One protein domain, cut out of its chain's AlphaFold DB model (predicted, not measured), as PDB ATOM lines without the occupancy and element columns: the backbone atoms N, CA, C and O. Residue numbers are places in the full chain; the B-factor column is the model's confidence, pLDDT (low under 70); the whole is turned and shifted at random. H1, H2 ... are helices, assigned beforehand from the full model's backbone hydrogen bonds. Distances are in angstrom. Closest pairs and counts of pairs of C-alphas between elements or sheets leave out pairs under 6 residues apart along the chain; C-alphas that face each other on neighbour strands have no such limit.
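Overview. This is residues 10 to 50 of the 148 residues of an uncharacterized protein of Roseburia hominis (strain DSM 16839 / JCM 17582 / NCIMB 14029 / A2-183) (UniProt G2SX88). Two helices follow one another nearly end to end and make a rod, the long H2 carrying on from the shorter H1 after a tight link. Residues 44 to 50, which belong to no named element, turn back from the far end of H2. The printed part has 41 residues with two named helices, H1 then H2, and no named strand; the class is all helix. It is only just extended, close to loose, with a radius of gyration of the C-alphas of 13.6 A, and the C-alphas span 42 by 17 by 10 A.

Arrangement. Start with the longest helix, H2, residues 25 to 43, and look for what stands near it. Residues 30 to 36 of H2 stand free, and so do residues 38 to 45, of which 38 to 43 belong to H2. Before it comes H1, residues 10 to 19, and the two helices are close but not clearly touching, with 2 pairs of C-alphas within 8 A. Their closest C-alphas are those of Asp 16 and Val 25, 6.7 A apart. Their lines stand at a shallow tilt of 30 degrees, and they run the same way. Every O i to N i+4 pair of H1 is within hydrogen-bond range; in H2 it is 13 of 15.

Along the chain. Find C-alpha 25 at (23.905, 38.649, -44.188); from there H2 runs 27.5 A to C-alpha 43 at (32.626, 18.359, -60.494). Then go to C-alpha 10 at (20.154, 51.246, -40.724), where H1 begins; it ends 14.3 A away at C-alpha 19.

Size, cuts and confidence. The two C-alphas farthest apart are those of Thr 10 and Asp 45, at 41.9 A. The printed part has no cut, and its link from H1 to H2, five residues, is tight. Mean pLDDT of the printed part is 88.1; look for the low values, under 70, at residues 10 to 12.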
ATOM      1  N   THR A  10      21.549  51.565 -40.412       66.44
ATOM      2  CA  THR A  10      20.154  51.246 -40.724       66.44
ATOM      3  C   THR A  10      19.889  51.154 -42.232       66.44
ATOM      4  O   THR A  10      19.266  50.195 -42.681       66.44
ATOM      5  N   GLY A  11      20.392  52.094 -43.040       69.12
ATOM      6  CA  GLY A  11      20.214  52.075 -44.499       69.12
ATOM      7  C   GLY A  11      20.906  50.878 -45.154       69.12
ATOM      8  O   GLY A  11      20.320  50.191 -45.997       69.12
ATOM      9  N   ARG A  12      22.119  50.560 -44.687       69.81
ATOM     10  CA  ARG A  12      22.862  49.367 -45.106       69.81
ATOM     11  C   ARG A  12      22.141  48.070 -44.729       69.81
ATOM     12  O   ARG A  12      22.031  47.185 -45.571       69.81
ATOM     13  N   PHE A  13      21.580  47.989 -43.521       72.62
ATOM     14  CA  PHE A  13      20.797  46.834 -43.072       72.62
ATOM     15  C   PHE A  13      19.579  46.565 -43.967       72.62
ATOM     16  O   PHE A  13      19.410  45.444 -44.440       72.62
ATOM     17  N   PHE A  14      18.758  47.580 -44.265       70.88
ATOM     18  CA  PHE A  14      17.583  47.408 -45.133       70.88
ATOM     19  C   PHE A  14      17.961  47.021 -46.570       70.88
ATOM     20  O   PHE A  14      17.279  46.209 -47.199       70.88
ATOM     21  N   LYS A  15      19.063  47.574 -47.090       72.50
ATOM     22  CA  LYS A  15      19.597  47.216 -48.409       72.50
ATOM     23  C   LYS A  15      20.052  45.757 -48.455       72.50
ATOM     24  O   LYS A  15      19.703  45.045 -49.395       72.50
ATOM     25  N   ASP A  16      20.797  45.318 -47.445       72.25
ATOM     26  CA  ASP A  16      21.290  43.947 -47.344       72.25
ATOM     27  C   ASP A  16      20.135  42.953 -47.135       72.25
ATOM     28  O   ASP A  16      20.066  41.948 -47.836       72.25
ATOM     29  N   PHE A  17      19.162  43.272 -46.277       73.12
ATOM     30  CA  PHE A  17      17.959  42.457 -46.067       73.12
ATOM     31  C   PHE A  17      17.174  42.251 -47.369       73.12
ATOM     32  O   PHE A  17      16.785  41.132 -47.694       73.12
ATOM     33  N   LYS A  18      16.990  43.308 -48.171       72.06
ATOM     34  CA  LYS A  18      16.332  43.197 -49.481       72.06
ATOM     35  C   LYS A  18      17.153  42.367 -50.475       72.06
ATOM     36  O   LYS A  18      16.575  41.601 -51.239       72.06
ATOM     37  N   LYS A  19      18.484  42.517 -50.471       77.75
ATOM     38  CA  LYS A  19      19.403  41.780 -51.352       77.75
ATOM     39  C   LYS A  19      19.428  40.281 -51.044       77.75
ATOM     40  O   LYS A  19      19.507  39.486 -51.969       77.75
ATOM     41  N   TYR A  20      19.362  39.910 -49.770       81.69
ATOM     42  CA  TYR A  20      19.422  38.522 -49.314       81.69
ATOM     43  C   TYR A  20      18.038  37.951 -48.976       81.69
ATOM     44  O   TYR A  20      17.923  37.062 -48.140       81.69
ATOM     45  N   HIS A  21      16.982  38.471 -49.615       80.88
ATOM     46  CA  HIS A  21      15.608  37.961 -49.509       80.88
ATOM     47  C   HIS A  21      15.096  37.794 -48.067       80.88
ATOM     48  O   HIS A  21      14.348  36.872 -47.758       80.88
ATOM     49  N   GLY A  22      15.487  38.703 -47.181       80.88
ATOM     50  CA  GLY A  22      15.083  38.710 -45.780       80.88
ATOM     51  C   GLY A  22      15.982  37.908 -44.839       80.88
ATOM     52  O   GLY A  22      15.716  37.861 -43.640       80.88
ATOM     53  N   LEU A  23      17.062  37.310 -45.345       84.38
ATOM     54  CA  LEU A  23      18.049  36.638 -44.509       84.38
ATOM     55  C   LEU A  23      19.040  37.639 -43.897       84.38
ATOM     56  O   LEU A  23      19.460  38.597 -44.561       84.38
ATOM     57  N   PRO A  24      19.492  37.398 -42.653       89.81
ATOM     58  CA  PRO A  24      20.708  38.011 -42.146       89.81
ATOM     59  C   PRO A  24      21.882  37.742 -43.095       89.81
ATOM     60  O   PRO A  24      22.037  36.649 -43.634       89.81
ATOM     61  N   VAL A  25      22.760  38.733 -43.261       89.12
ATOM     62  CA  VAL A  25      23.905  38.649 -44.188       89.12
ATOM     63  C   VAL A  25      24.782  37.422 -43.925       89.12
ATOM     64  O   VAL A  25      25.288  36.817 -44.863       89.12
ATOM     65  N   GLN A  26      24.974  37.056 -42.656       89.75
ATOM     66  CA  GLN A  26      25.805  35.909 -42.278       89.75
ATOM     67  C   GLN A  26      25.192  34.587 -42.744       89.75
ATOM     68  O   GLN A  26      25.916  33.749 -43.275       89.75
ATOM     69  N   ASP A  27      23.871  34.452 -42.638       92.75
ATOM     70  CA  ASP A  27      23.150  33.257 -43.074       92.75
ATOM     71  C   ASP A  27      23.167  33.149 -44.595       92.75
ATOM     72  O   ASP A  27      23.457  32.089 -45.136       92.75
ATOM     73  N   ALA A  28      22.975  34.266 -45.299       92.56
ATOM     74  CA  ALA A  28      23.100  34.292 -46.751       92.56
ATOM     75  C   ALA A  28      24.511  33.901 -47.227       92.56
ATOM     76  O   ALA A  28      24.658  33.182 -48.211       92.56
ATOM     77  N   ILE A  29      25.560  34.342 -46.520       93.19
ATOM     78  CA  ILE A  29      26.938  33.916 -46.802       93.19
ATOM     79  C   ILE A  29      27.100  32.418 -46.540       93.19
ATOM     80  O   ILE A  29      27.713  31.742 -47.360       93.19
ATOM     81  N   PHE A  30      26.571  31.904 -45.425       95.19
ATOM     82  CA  PHE A  30      26.637  30.482 -45.103       95.19
ATOM     83  C   PHE A  30      25.964  29.632 -46.184       95.19
ATOM     84  O   PHE A  30      26.618  28.751 -46.726       95.19
ATOM     85  N   PHE A  31      24.717  29.931 -46.555       94.31
ATOM     86  CA  PHE A  31      23.996  29.157 -47.571       94.31
ATOM     87  C   PHE A  31      24.700  29.189 -48.927       94.31
ATOM     88  O   PHE A  31      24.948  28.135 -49.501       94.31
ATOM     89  N   ASN A  32      25.147  30.365 -49.380       95.06
ATOM     90  CA  ASN A  32      25.889  30.469 -50.637       95.06
ATOM     91  C   ASN A  32      27.212  29.681 -50.609       95.06
ATOM     92  O   ASN A  32      27.620  29.127 -51.626       95.06
ATOM     93  N   GLN A  33      27.911  29.646 -49.468       96.69
ATOM     94  CA  GLN A  33      29.134  28.851 -49.311       96.69
ATOM     95  C   GLN A  33      28.837  27.351 -49.306       96.69
ATOM     96  O   GLN A  33      29.563  26.603 -49.954       96.69
ATOM     97  N   SER A  34      27.782  26.925 -48.613       97.56
ATOM     98  CA  SER A  34      27.339  25.529 -48.578       97.56
ATOM     99  C   SER A  34      26.946  25.034 -49.970       97.56
ATOM    100  O   SER A  34      27.407  23.975 -50.386       97.56
ATOM    101  N   ASP A  35      26.184  25.833 -50.721       97.06
ATOM    102  CA  ASP A  35      25.799  25.512 -52.098       97.06
ATOM    103  C   ASP A  35      27.024  25.388 -53.008       97.06
ATOM    104  O   ASP A  35      27.124  24.433 -53.773       97.06
ATOM    105  N   LEU A  36      27.986  26.311 -52.889       97.62
ATOM    106  CA  LEU A  36      29.227  26.264 -53.661       97.62
ATOM    107  C   LEU A  36      30.065  25.020 -53.331       97.62
ATOM    108  O   LEU A  36      30.571  24.380 -54.244       97.62
ATOM    109  N   ILE A  37      30.200  24.664 -52.050       98.12
ATOM    110  CA  ILE A  37      30.914  23.450 -51.621       98.12
ATOM    111  C   ILE A  37      30.257  22.209 -52.238       98.12
ATOM    112  O   ILE A  37      30.950  21.364 -52.803       98.12
ATOM    113  N   CYS A  38      28.928  22.116 -52.170       97.81
ATOM    114  CA  CYS A  38      28.175  21.004 -52.741       97.81
ATOM    115  C   CYS A  38      28.234  20.958 -54.272       97.81
ATOM    116  O   CYS A  38      28.182  19.872 -54.842       97.81
ATOM    117  N   ASP A  39      28.287  22.107 -54.948       97.50
ATOM    118  CA  ASP A  39      28.445  22.165 -56.402       97.50
ATOM    119  C   ASP A  39      29.847  21.715 -56.814       97.50
ATOM    120  O   ASP A  39      29.971  20.788 -57.607       97.50
ATOM    121  N   MET A  40      30.898  22.271 -56.202       97.88
ATOM    122  CA  MET A  40      32.287  21.883 -56.480       97.88
ATOM    123  C   MET A  40      32.511  20.379 -56.295       97.88
ATOM    124  O   MET A  40      33.093  19.742 -57.167       97.88
ATOM    125  N   ALA A  41      31.958  19.792 -55.229       96.56
ATOM    126  CA  ALA A  41      32.102  18.365 -54.938       96.56
ATOM    127  C   ALA A  41      31.440  17.433 -55.968       96.56
ATOM    128  O   ALA A  41      31.700  16.234 -55.964       96.56
ATOM    129  N   LYS A  42      30.567  17.952 -56.841       94.00
ATOM    130  CA  LYS A  42      29.998  17.183 -57.961       94.00
ATOM    131  C   LYS A  42      30.902  17.178 -59.189       94.00
ATOM    132  O   LYS A  42      30.721  16.320 -60.048       94.00
ATOM    133  N   HIS A  43      31.809  18.147 -59.299       94.69
ATOM    134  CA  HIS A  43      32.626  18.359 -60.494       94.69
ATOM    135  C   HIS A  43      34.071  17.907 -60.303       94.69
ATOM    136  O   HIS A  43      34.664  17.403 -61.256       94.69
ATOM    137  N   GLU A  44      34.640  18.073 -59.107       94.50
ATOM    138  CA  GLU A  44      36.035  17.728 -58.829       94.50
ATOM    139  C   GLU A  44      36.298  17.387 -57.357       94.50
ATOM    140  O   GLU A  44      35.578  17.817 -56.453       94.50
ATOM    141  N   ASP A  45      37.386  16.652 -57.125       93.88
ATOM    142  CA  ASP A  45      37.940  16.435 -55.792       93.88
ATOM    143  C   ASP A  45      38.696  17.689 -55.331       93.88
ATOM    144  O   ASP A  45      39.523  18.243 -56.059       93.88
ATOM    145  N   PHE A  46      38.459  18.133 -54.094       96.31
ATOM    146  CA  PHE A  46      39.118  19.317 -53.540       96.31
ATOM    147  C   PHE A  46      39.244  19.260 -52.015       96.31
ATOM    148  O   PHE A  46      38.608  18.459 -51.330       96.31
ATOM    149  N   ILE A  47      40.070  20.157 -51.471       96.44
ATOM    150  CA  ILE A  47      40.245  20.340 -50.028       96.44
ATOM    151  C   ILE A  47      39.574  21.647 -49.612       96.44
ATOM    152  O   ILE A  47      39.867  22.714 -50.154       96.44
ATOM    153  N   VAL A  48      38.725  21.578 -48.587       96.62
ATOM    154  CA  VAL A  48      38.072  22.739 -47.975       96.62
ATOM    155  C   VAL A  48      38.409  22.818 -46.491       96.62
ATOM    156  O   VAL A  48      38.338  21.835 -45.761       96.62
ATOM    157  N   MET A  49      38.781  24.011 -46.026       95.94
ATOM    158  CA  MET A  49      39.079  24.254 -44.613       95.94
ATOM    159  C   MET A  49      37.905  24.950 -43.917       95.94
ATOM    160  O   MET A  49      37.532  26.074 -44.265       95.94
ATOM    161  N   GLY A  50      37.372  24.318 -42.870       95.38
ATOM    162  CA  GLY A  50      36.308  24.880 -42.039       95.38
ATOM    163  C   GLY A  50      34.955  24.935 -42.756       95.38
ATOM    164  O   GLY A  50      34.555  23.977 -43.404       95.38
TER     165      GLY A  50